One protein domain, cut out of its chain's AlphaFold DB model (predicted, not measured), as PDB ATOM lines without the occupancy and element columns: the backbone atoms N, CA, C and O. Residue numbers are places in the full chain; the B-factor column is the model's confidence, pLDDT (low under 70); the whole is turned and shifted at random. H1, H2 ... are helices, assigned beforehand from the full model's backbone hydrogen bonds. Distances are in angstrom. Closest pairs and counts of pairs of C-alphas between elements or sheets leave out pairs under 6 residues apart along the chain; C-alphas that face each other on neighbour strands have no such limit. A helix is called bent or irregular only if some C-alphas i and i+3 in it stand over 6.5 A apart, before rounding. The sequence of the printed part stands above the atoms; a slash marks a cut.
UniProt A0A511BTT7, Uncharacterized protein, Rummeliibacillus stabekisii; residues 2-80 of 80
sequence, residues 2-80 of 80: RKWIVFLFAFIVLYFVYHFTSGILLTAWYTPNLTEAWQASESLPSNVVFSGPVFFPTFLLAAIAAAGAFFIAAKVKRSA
ATOM      1  N   ARG A   2      26.295  14.996  20.702       66.19
ATOM      2  CA  ARG A   2      25.354  15.397  19.623       66.19
ATOM      3  C   ARG A   2      25.981  16.185  18.456       66.19
ATOM      4  O   ARG A   2      25.655  15.922  17.310       66.19
ATOM      5  N   LYS A   3      26.913  17.110  18.730       79.19
ATOM      6  CA  LYS A   3      27.525  17.980  17.698       79.19
ATOM      7  C   LYS A   3      28.362  17.217  16.660       79.19
ATOM      8  O   LYS A   3      28.378  17.598  15.500       79.19
ATOM      9  N   TRP A   4      29.031  16.141  17.080       81.62
ATOM     10  CA  TRP A   4      29.832  15.302  16.183       81.62
ATOM     11  C   TRP A   4      28.949  14.484  15.236       81.62
ATOM     12  O   TRP A   4      29.232  14.419  14.049       81.62
ATOM     13  N   ILE A   5      27.835  13.940  15.738       84.88
ATOM     14  CA  ILE A   5      26.870  13.186  14.923       84.88
ATOM     15  C   ILE A   5      26.264  14.084  13.838       84.88
ATOM     16  O   ILE A   5      26.186  13.682  12.683       84.88
ATOM     17  N   VAL A   6      25.895  15.321  14.191       88.62
ATOM     18  CA  VAL A   6      25.369  16.302  13.224       88.62
ATOM     19  C   VAL A   6      26.414  16.647  12.158       88.62
ATOM     20  O   VAL A   6      26.081  16.698  10.979       88.62
ATOM     21  N   PHE A   7      27.678  16.831  12.552       88.62
ATOM     22  CA  PHE A   7      28.773  17.068  11.608       88.62
ATOM     23  C   PHE A   7      28.986  15.881  10.661       88.62
ATOM     24  O   PHE A   7      29.088  16.074   9.454       88.62
ATOM     25  N   LEU A   8      29.015  14.657  11.195       87.81
ATOM     26  CA  LEU A   8      29.230  13.453  10.397       87.81
ATOM     27  C   LEU A   8      28.084  13.238   9.400       87.81
ATOM     28  O   LEU A   8      28.331  12.944   8.236       87.81
ATOM     29  N   PHE A   9      26.839  13.451   9.832       90.19
ATOM     30  CA  PHE A   9      25.677  13.380   8.949       90.19
ATOM     31  C   PHE A   9      25.746  14.427   7.830       90.19
ATOM     32  O   PHE A   9      25.574  14.087   6.662       90.19
ATOM     33  N   ALA A  10      26.072  15.681   8.161       92.25
ATOM     34  CA  ALA A  10      26.238  16.739   7.166       92.25
ATOM     35  C   ALA A  10      27.363  16.422   6.166       92.25
ATOM     36  O   ALA A  10      27.198  16.636   4.966       92.25
ATOM     37  N   PHE A  11      28.480  15.864   6.643       91.75
ATOM     38  CA  PHE A  11      29.578  15.424   5.786       91.75
ATOM     39  C   PHE A  11      29.145  14.318   4.820       91.75
ATOM     40  O   PHE A  11      29.447  14.409   3.634       91.75
ATOM     41  N   ILE A  12      28.412  13.306   5.296       90.94
ATOM     42  CA  ILE A  12      27.909  12.217   4.446       90.94
ATOM     43  C   ILE A  12      27.011  12.779   3.340       90.94
ATOM     44  O   ILE A  12      27.218  12.465   2.170       90.94
ATOM     45  N   VAL A  13      26.056  13.647   3.686       94.38
ATOM     46  CA  VAL A  13      25.171  14.280   2.695       94.38
ATOM     47  C   VAL A  13      25.986  15.053   1.656       94.38
ATOM     48  O   VAL A  13      25.784  14.869   0.457       94.38
ATOM     49  N   LEU A  14      26.951  15.866   2.096       93.38
ATOM     50  CA  LEU A  14      27.808  16.640   1.198       93.38
ATOM     51  C   LEU A  14      28.659  15.740   0.288       93.38
ATOM     52  O   LEU A  14      28.790  16.022  -0.902       93.38
ATOM     53  N   TYR A  15      29.200  14.648   0.828       90.19
ATOM     54  CA  TYR A  15      29.980  13.665   0.081       90.19
ATOM     55  C   TYR A  15      29.162  13.058  -1.063       90.19
ATOM     56  O   TYR A  15      29.637  12.999  -2.198       90.19
ATOM     57  N   PHE A  16      27.913  12.670  -0.793       91.81
ATOM     58  CA  PHE A  16      27.018  12.152  -1.827       91.81
ATOM     59  C   PHE A  16      26.674  13.208  -2.876       91.81
ATOM     60  O   PHE A  16      26.753  12.913  -4.066       91.81
ATOM     61  N   VAL A  17      26.351  14.437  -2.464       96.12
ATOM     62  CA  VAL A  17      26.069  15.538  -3.403       96.12
ATOM     63  C   VAL A  17      27.268  15.796  -4.315       96.12
ATOM     64  O   VAL A  17      27.100  15.928  -5.527       96.12
ATOM     65  N   TYR A  18      28.480  15.811  -3.758       92.38
ATOM     66  CA  TYR A  18      29.708  15.987  -4.527       92.38
ATOM     67  C   TYR A  18      29.927  14.845  -5.526       92.38
ATOM     68  O   TYR A  18      30.153  15.103  -6.707       92.38
ATOM     69  N   HIS A  19      29.802  13.589  -5.086       89.44
ATOM     70  CA  HIS A  19      29.949  12.432  -5.971       89.44
ATOM     71  C   HIS A  19      28.899  12.407  -7.082       89.44
ATOM     72  O   HIS A  19      29.238  12.128  -8.231       89.44
ATOM     73  N   PHE A  20      27.646  12.736  -6.766       93.31
ATOM     74  CA  PHE A  20      26.565  12.757  -7.746       93.31
ATOM     75  C   PHE A  20      26.773  13.867  -8.779       93.31
ATOM     76  O   PHE A  20      26.684  13.626  -9.980       93.31
ATOM     77  N   THR A  21      27.143  15.065  -8.321       95.12
ATOM     78  CA  THR A  21      27.435  16.201  -9.205       95.12
ATOM     79  C   THR A  21      28.645  15.911 -10.087       95.12
ATOM     80  O   THR A  21      28.577  16.112 -11.292       95.12
ATOM     81  N   SER A  22      29.729  15.377  -9.517       91.94
ATOM     82  CA  SER A  22      30.916  14.961 -10.271       91.94
ATOM     83  C   SER A  22      30.578  13.904 -11.326       91.94
ATOM     84  O   SER A  22      31.015  14.016 -12.468       91.94
ATOM     85  N   GLY A  23      29.726  12.933 -10.984       90.94
ATOM     86  CA  GLY A  23      29.220  11.943 -11.933       90.94
ATOM     87  C   GLY A  23      28.452  12.576 -13.095       90.94
ATOM     88  O   GLY A  23      28.720  12.238 -14.243       90.94
ATOM     89  N   ILE A  24      27.557  13.530 -12.818       94.88
ATOM     90  CA  ILE A  24      26.820  14.271 -13.858       94.88
ATOM     91  C   ILE A  24      27.774  15.086 -14.738       94.88
ATOM     92  O   ILE A  24      27.629  15.102 -15.957       94.88
ATOM     93  N   LEU A  25      28.752  15.769 -14.143       95.31
ATOM     94  CA  LEU A  25      29.746  16.526 -14.904       95.31
ATOM     95  C   LEU A  25      30.562  15.594 -15.801       95.31
ATOM     96  O   LEU A  25      30.781  15.906 -16.969       95.31
ATOM     97  N   LEU A  26      30.964  14.432 -15.284       91.19
ATOM     98  CA  LEU A  26      31.687  13.440 -16.063       91.19
ATOM     99  C   LEU A  26      30.841  12.962 -17.243       91.19
ATOM    100  O   LEU A  26      31.334  12.982 -18.359       91.19
ATOM    101  N   THR A  27      29.570  12.605 -17.046       91.25
ATOM    102  CA  THR A  27      28.716  12.161 -18.162       91.25
ATOM    103  C   THR A  27      28.398  13.274 -19.159       91.25
ATOM    104  O   THR A  27      28.208  12.987 -20.337       91.25
ATOM    105  N   ALA A  28      28.360  14.534 -18.721       92.75
ATOM    106  CA  ALA A  28      28.137  15.677 -19.603       92.75
ATOM    107  C   ALA A  28      29.368  16.030 -20.459       92.75
ATOM    108  O   ALA A  28      29.208  16.469 -21.595       92.75
ATOM    109  N   TRP A  29      30.584  15.854 -19.927       93.75
ATOM    110  CA  TRP A  29      31.832  16.252 -20.598       93.75
ATOM    111  C   TRP A  29      32.634  15.103 -21.212       93.75
ATOM    112  O   TRP A  29      33.517  15.354 -22.032       93.75
ATOM    113  N   TYR A  30      32.370  13.858 -20.826       88.75
ATOM    114  CA  TYR A  30      33.103  12.695 -21.312       88.75
ATOM    115  C   TYR A  30      32.336  11.986 -22.430       88.75
ATOM    116  O   TYR A  30      31.261  11.430 -22.213       88.75
ATOM    117  N   THR A  31      32.923  11.947 -23.625       89.75
ATOM    118  CA  THR A  31      32.461  11.089 -24.722       89.75
ATOM    119  C   THR A  31      33.139   9.719 -24.629       89.75
ATOM    120  O   THR A  31      34.362   9.651 -24.786       89.75
ATOM    121  N   PRO A  32      32.395   8.623 -24.394       83.88
ATOM    122  CA  PRO A  32      32.993   7.298 -24.282       83.88
ATOM    123  C   PRO A  32      33.478   6.780 -25.644       83.88
ATOM    124  O   PRO A  32      32.758   6.857 -26.640       83.88
ATOM    125  N   ASN A  33      34.680   6.195 -25.683       88.44
ATOM    126  CA  ASN A  33      35.175   5.479 -26.859       88.44
ATOM    127  C   ASN A  33      34.618   4.047 -26.873       88.44
ATOM    128  O   ASN A  33      35.102   3.158 -26.172       88.44
ATOM    129  N   LEU A  34      33.579   3.830 -27.680       86.44
ATOM    130  CA  LEU A  34      32.910   2.531 -27.787       86.44
ATOM    131  C   LEU A  34      33.790   1.460 -28.442       86.44
ATOM    132  O   LEU A  34      33.681   0.292 -28.083       86.44
ATOM    133  N   THR A  35      34.668   1.844 -29.369       88.75
ATOM    134  CA  THR A  35      35.562   0.913 -30.071       88.75
ATOM    135  C   THR A  35      36.576   0.308 -29.109       88.75
ATOM    136  O   THR A  35      36.754  -0.907 -29.077       88.75
ATOM    137  N   GLU A  36      37.196   1.142 -28.275       85.00
ATOM    138  CA  GLU A  36      38.120   0.680 -27.234       85.00
ATOM    139  C   GLU A  36      37.402  -0.163 -26.175       85.00
ATOM    140  O   GLU A  36      37.909  -1.210 -25.776       85.00
ATOM    141  N   ALA A  37      36.198   0.243 -25.756       83.69
ATOM    142  CA  ALA A  37      35.402  -0.521 -24.796       83.69
ATOM    143  C   ALA A  37      35.003  -1.908 -25.339       83.69
ATOM    144  O   ALA A  37      35.016  -2.898 -24.602       83.69
ATOM    145  N   TRP A  38      34.684  -1.995 -26.634       84.69
ATOM    146  CA  TRP A  38      34.354  -3.250 -27.303       84.69
ATOM    147  C   TRP A  38      35.568  -4.179 -27.410       84.69
ATOM    148  O   TRP A  38      35.485  -5.338 -27.011       84.69
ATOM    149  N   GLN A  39      36.721  -3.666 -27.851       86.06
ATOM    150  CA  GLN A  39      37.953  -4.462 -27.930       86.06
ATOM    151  C   GLN A  39      38.446  -4.928 -26.557       86.06
ATOM    152  O   GLN A  39      38.899  -6.063 -26.416       86.06
ATOM    153  N   ALA A  40      38.307  -4.096 -25.523       82.06
ATOM    154  CA  ALA A  40      38.596  -4.510 -24.155       82.06
ATOM    155  C   ALA A  40      37.706  -5.688 -23.722       82.06
ATOM    156  O   ALA A  40      38.197  -6.621 -23.085       82.06
ATOM    157  N   SER A  41      36.430  -5.684 -24.123       78.62
ATOM    158  CA  SER A  41      35.453  -6.730 -23.790       78.62
ATOM    159  C   SER A  41      35.773  -8.090 -24.422       78.62
ATOM    160  O   SER A  41      35.483  -9.115 -23.810       78.62
ATOM    161  N   GLU A  42      36.412  -8.133 -25.593       79.00
ATOM    162  CA  GLU A  42      36.806  -9.395 -26.247       79.00
ATOM    163  C   GLU A  42      37.897 -10.151 -25.469       79.00
ATOM    164  O   GLU A  42      37.993 -11.374 -25.559       79.00
ATOM    165  N   SER A  43      38.691  -9.437 -24.667       76.94
ATOM    166  CA  SER A  43      39.752 -10.012 -23.828       76.94
ATOM    167  C   SER A  43      39.305 -10.394 -22.411       76.94
ATOM    168  O   SER A  43      40.115 -10.892 -21.622       76.94
ATOM    169  N   LEU A  44      38.036 -10.157 -22.058       73.94
ATOM    170  CA  LEU A  44      37.542 -10.420 -20.710       73.94
ATOM    171  C   LEU A  44      37.311 -11.930 -20.485       73.94
ATOM    172  O   LEU A  44      36.714 -12.600 -21.329       73.94
ATOM    173  N   PRO A  45      37.728 -12.485 -19.331       75.75
ATOM    174  CA  PRO A  45      37.397 -13.855 -18.959       75.75
ATOM    175  C   PRO A  45      35.879 -14.081 -18.929       75.75
ATOM    176  O   PRO A  45      35.126 -13.212 -18.495       75.75
ATOM    177  N   SER A  46      35.425 -15.292 -19.271       76.31
ATOM    178  CA  SER A  46      34.007 -15.694 -19.172       76.31
ATOM    179  C   SER A  46      33.450 -15.661 -17.742       76.31
ATOM    180  O   SER A  46      32.246 -15.793 -17.535       76.31
ATOM    181  N   ASN A  47      34.330 -15.511 -16.749       73.06
ATOM    182  CA  ASN A  47      33.981 -15.341 -15.351       73.06
ATOM    183  C   ASN A  47      34.070 -13.862 -14.982       73.06
ATOM    184  O   ASN A  47      35.111 -13.230 -15.156       73.06
ATOM    185  N   VAL A  48      32.988 -13.332 -14.411       67.06
ATOM    186  CA  VAL A  48      32.952 -11.967 -13.886       67.06
ATOM    187  C   VAL A  48      33.903 -11.870 -12.694       67.06
ATOM    188  O   VAL A  48      33.594 -12.321 -11.590       67.06
ATOM    189  N   VAL A  49      35.075 -11.278 -12.911       69.00
ATOM    190  CA  VAL A  49      35.963 -10.857 -11.829       69.00
ATOM    191  C   VAL A  49      35.513  -9.465 -11.401       69.00
ATOM    192  O   VAL A  49      35.621  -8.510 -12.165       69.00
ATOM    193  N   PHE A  50      35.008  -9.326 -10.173       65.88
ATOM    194  CA  PHE A  50      34.653  -8.028  -9.580       65.88
ATOM    195  C   PHE A  50      35.902  -7.216  -9.185       65.88
ATOM    196  O   PHE A  50      36.018  -6.723  -8.067       65.88
ATOM    197  N   SER A  51      36.864  -7.070 -10.094       62.66
ATOM    198  CA  SER A  51      38.024  -6.189  -9.943       62.66
ATOM    199  C   SER A  51      37.698  -4.812 -10.525       62.66
ATOM    200  O   SER A  51      38.293  -4.378 -11.507       62.66
ATOM    201  N   GLY A  52      36.683  -4.151  -9.968       61.94
ATOM    202  CA  GLY A  52      36.347  -2.759 -10.284       61.94
ATOM    203  C   GLY A  52      36.984  -1.786  -9.286       61.94
ATOM    204  O   GLY A  52      37.444  -2.222  -8.226       61.94
ATOM    205  N   PRO A  53      37.008  -0.469  -9.576       59.97
ATOM    206  CA  PRO A  53      37.444   0.530  -8.610       59.97
ATOM    207  C   PRO A  53      36.629   0.366  -7.328       59.97
ATOM    208  O   PRO A  53      35.402   0.478  -7.311       59.97
ATOM    209  N   VAL A  54      37.326   0.028  -6.251       60.47
ATOM    210  CA  VAL A  54      36.702  -0.301  -4.977       60.47
ATOM    211  C   VAL A  54      36.166   1.013  -4.397       60.47
ATOM    212  O   VAL A  54      36.917   1.832  -3.879       60.47
ATOM    213  N   PHE A  55      34.860   1.250  -4.519       61.97
ATOM    214  CA  PHE A  55      34.186   2.450  -3.994       61.97
ATOM    215  C   PHE A  55      34.253   2.529  -2.454       61.97
ATOM    216  O   PHE A  55      34.331   3.603  -1.857       61.97
ATOM    217  N   PHE A  56      34.271   1.364  -1.804       65.75
ATOM    218  CA  PHE A  56      34.233   1.212  -0.350       65.75
ATOM    219  C   PHE A  56      35.441   1.815   0.407       65.75
ATOM    220  O   PHE A  56      35.215   2.534   1.385       65.75
ATOM    221  N   PRO A  57      36.714   1.604   0.001       76.00
ATOM    222  CA  PRO A  57      37.862   2.209   0.673       76.00
ATOM    223  C   PRO A  57      37.884   3.734   0.570       76.00
ATOM    224  O   PRO A  57      38.249   4.384   1.545       76.00
ATOM    225  N   THR A  58      37.461   4.333  -0.547       81.31
ATOM    226  CA  THR A  58      37.485   5.799  -0.694       81.31
ATOM    227  C   THR A  58      36.517   6.478   0.272       81.31
ATOM    228  O   THR A  58      36.890   7.452   0.927       81.31
ATOM    229  N   PHE A  59      35.304   5.937   0.425       81.88
ATOM    230  CA  PHE A  59      34.339   6.448   1.398       81.88
ATOM    231  C   PHE A  59      34.835   6.283   2.841       81.88
ATOM    232  O   PHE A  59      34.759   7.226   3.630       81.88
ATOM    233  N   LEU A  60      35.396   5.117   3.184       85.56
ATOM    234  CA  LEU A  60      35.967   4.867   4.512       85.56
ATOM    235  C   LEU A  60      37.096   5.849   4.847       85.56
ATOM    236  O   LEU A  60      37.099   6.434   5.930       85.56
ATOM    237  N   LEU A  61      38.023   6.078   3.914       86.75
ATOM    238  CA  LEU A  61      39.114   7.037   4.092       86.75
ATOM    239  C   LEU A  61      38.589   8.469   4.259       86.75
ATOM    240  O   LEU A  61      39.051   9.191   5.144       86.75
ATOM    241  N   ALA A  62      37.587   8.863   3.470       87.00
ATOM    242  CA  ALA A  62      36.943  10.168   3.590       87.00
ATOM    243  C   ALA A  62      36.242  10.342   4.951       87.00
ATOM    244  O   ALA A  62      36.366  11.395   5.580       87.00
ATOM    245  N   ALA A  63      35.568   9.303   5.451       85.38
ATOM    246  CA  ALA A  63      34.924   9.316   6.763       85.38
ATOM    247  C   ALA A  63      35.942   9.415   7.915       85.38
ATOM    248  O   ALA A  63      35.728  10.182   8.859       85.38
ATOM    249  N   ILE A  64      37.071   8.701   7.826       89.06
ATOM    250  CA  ILE A  64      38.173   8.799   8.799       89.06
ATOM    251  C   ILE A  64      38.771  10.212   8.789       89.06
ATOM    252  O   ILE A  64      38.961  10.808   9.852       89.06
ATOM    253  N   ALA A  65      39.014  10.778   7.603       89.69
ATOM    254  CA  ALA A  65      39.526  12.138   7.460       89.69
ATOM    255  C   ALA A  65      38.562  13.178   8.057       89.69
ATOM    256  O   ALA A  65      38.991  14.053   8.813       89.69
ATOM    257  N   ALA A  66      37.259  13.048   7.796       89.50
ATOM    258  CA  ALA A  66      36.238  13.923   8.367       89.50
ATOM    259  C   ALA A  66      36.189  13.827   9.899       89.50
ATOM    260  O   ALA A  66      36.145  14.852  10.587       89.50
ATOM    261  N   ALA A  67      36.254  12.612  10.450       87.81
ATOM    262  CA  ALA A  67      36.327  12.416  11.894       87.81
ATOM    263  C   ALA A  67      37.571  13.100  12.486       87.81
ATOM    264  O   ALA A  67      37.446  13.850  13.457       87.81
ATOM    265  N   GLY A  68      38.745  12.922  11.869       87.19
ATOM    266  CA  GLY A  68      39.988  13.587  12.270       87.19
ATOM    267  C   GLY A  68      39.886  15.115  12.239       87.19
ATOM    268  O   GLY A  68      40.228  15.777  13.223       87.19
ATOM    269  N   ALA A  69      39.333  15.678  11.163       88.56
ATOM    270  CA  ALA A  69      39.134  17.119  11.013       88.56
ATOM    271  C   ALA A  69      38.259  17.708  12.131       88.56
ATOM    272  O   ALA A  69      38.583  18.768  12.671       88.56
ATOM    273  N   PHE A  70      37.196  17.008  12.543       86.38
ATOM    274  CA  PHE A  70      36.347  17.453  13.651       86.38
ATOM    275  C   PHE A  70      37.120  17.552  14.973       86.38
ATOM    276  O   PHE A  70      36.984  18.539  15.700       86.38
ATOM    277  N   PHE A  71      37.945  16.550  15.295       83.81
ATOM    278  CA  PHE A  71      38.740  16.561  16.526       83.81
ATOM    279  C   PHE A  71      39.827  17.638  16.506       83.81
ATOM    280  O   PHE A  71      40.038  18.309  17.520       83.81
ATOM    281  N   ILE A  72      40.470  17.857  15.356       87.88
ATOM    282  CA  ILE A  72      41.450  18.935  15.176       87.88
ATOM    283  C   ILE A  72      40.770  20.297  15.364       87.88
ATOM    284  O   ILE A  72      41.217  21.093  16.191       87.88
ATOM    285  N   ALA A  73      39.648  20.543  14.684       85.12
ATOM    286  CA  ALA A  73      38.892  21.789  14.805       85.12
ATOM    287  C   ALA A  73      38.418  22.041  16.248       85.12
ATOM    288  O   ALA A  73      38.478  23.170  16.742       85.12
ATOM    289  N   ALA A  74      38.000  20.989  16.957       82.44
ATOM    290  CA  ALA A  74      37.613  21.082  18.360       82.44
ATOM    291  C   ALA A  74      38.793  21.439  19.284       82.44
ATOM    292  O   ALA A  74      38.599  22.179  20.249       82.44
ATOM    293  N   LYS A  75      40.007  20.945  18.999       79.81
ATOM    294  CA  LYS A  75      41.222  21.270  19.765       79.81
ATOM    295  C   LYS A  75      41.689  22.706  19.505       79.81
ATOM    296  O   LYS A  75      42.006  23.408  20.459       79.81
ATOM    297  N   VAL A  76      41.658  23.156  18.248       84.06
ATOM    298  CA  VAL A  76      42.021  24.533  17.858       84.06
ATOM    299  C   VAL A  76      41.083  25.551  18.507       84.06
ATOM    300  O   VAL A  76      41.550  26.495  19.134       84.06
ATOM    301  N   LYS A  77      39.765  25.314  18.471       71.81
ATOM    302  CA  LYS A  77      38.772  26.205  19.099       71.81
ATOM    303  C   LYS A  77      38.896  26.298  20.628       71.81
ATOM    304  O   LYS A  77      38.332  27.200  21.226       71.81
ATOM    305  N   ARG A  78      39.564  25.338  21.273       60.75
ATOM    306  CA  ARG A  78      39.786  25.323  22.727       60.75
ATOM    307  C   ARG A  78      41.093  26.016  23.136       60.75
ATOM    308  O   ARG A  78      41.291  26.252  24.321       60.75
ATOM    309  N   SER A  79      41.980  26.274  22.175       57.31
ATOM    310  CA  SER A  79      43.279  26.930  22.369       57.31
ATOM    311  C   SER A  79      43.268  28.419  21.993       57.31
ATOM    312  O   SER A  79      44.267  29.089  22.240       57.31
ATOM    313  N   ALA A  80      42.187  28.894  21.369       51.75
ATOM    314  CA  ALA A  80      41.910  30.292  21.039       51.75
ATOM    315  C   ALA A  80      40.858  30.846  22.005       51.75
ATOM    316  O   ALA A  80      40.949  32.048  22.331       51.75
TER     317      ALA A  80
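This is residues 2 to 80 of the 80 residues of an uncharacterized protein of Rummeliibacillus stabekisii (UniProt A0A511BTT7). Two long helices, H1 and H3, make a lopsided V: the first half of H1 meets H3 around residues 63 to 70, and from there the two spread apart, while residues 75 to 80, of which 75 to 79 belong to H3, stand free past the meeting place. The wide end of the V is bridged by the short helix H2 and the long link after it, residues 43 to 54, and this makes a large open loop with an empty middle. The printed part has 79 residues with three named helices, in the order H1, H2, H3, and no named strand; the class is all helix, with 62 of the residues in the helices. The whole is extended, with a radius of gyration of the C-alphas of 19.5 A, and its C-alphas span 61 by 29 by 20 A.

The printed part begins with H1, residues 2 to 29, the longest helix with 28 residues. Its C-alpha 2 is at (25.354, 15.397, 19.623) and its C-alpha 29 at (31.832, 16.252, -20.598), 40.7 A apart; z falls along it while x and y change little. After residues 30 to 33 comes H2, residues 34 to 42, 12.6 A from first to last C-alpha; its N-to-C direction is (0.20, -0.93, 0.30), mostly a fall in y. Residues 43 to 54 belong to no named element, and their C-alphas lie 10 to 29 A from the mean of all C-alphas. H3, residues 55 to 79, is 25 residues long and measures 37.1 A from C-alpha 55 at (34.186, 2.450, -3.994) to C-alpha 79 at (43.279, 26.930, 22.369), with y and z both rising. No helix is bent or irregular.

H1 and H3 touch, with 7 pairs of C-alphas within 8 A. Their closest C-alphas are those of Phe 11 and Ala 66, 7.3 A apart. They touch with a part of each helix alone: residues 4 to 12 of H1 and residues 63 to 70 of H3. Their lines stand at a steep tilt of 46 degrees, and they run opposite ways; centre to centre they are 14.9 A apart. H2 touches no helix: it is apart from H1, which comes before it, and apart from H3, which follows it. Residues 17 to 58 stand free, of which 17 to 29 belong to H1, 34 to 42 to H2 and 55 to 58 to H3. Residues 75 to 80, of which 75 to 79 belong to H3, stand free as well. In the backbones of H1, H2 and H3, every pair of O of residue i and N of residue i+4 is within hydrogen-bond range.

The two C-alphas farthest apart are those of Glu 42 and Ala 80, at 61.9 A, while the first and last printed C-alphas, those of Arg 2 and Ala 80, are 22.3 A apart. The printed part has no cut, and Ala 80 is the chain's last residue. The link from H1 to H2 has 4 residues and is tight; the link from H2 to H3 has 12 residues and is long. The mean pLDDT of the printed part is 82.6. The model's confidence is low, under 70, at 13 residues: residue 2, residues 48 to 56 and residues 78 to 80. Of the helices, H1 has a mean pLDDT of 90, H2 of 84 and H3 of 81.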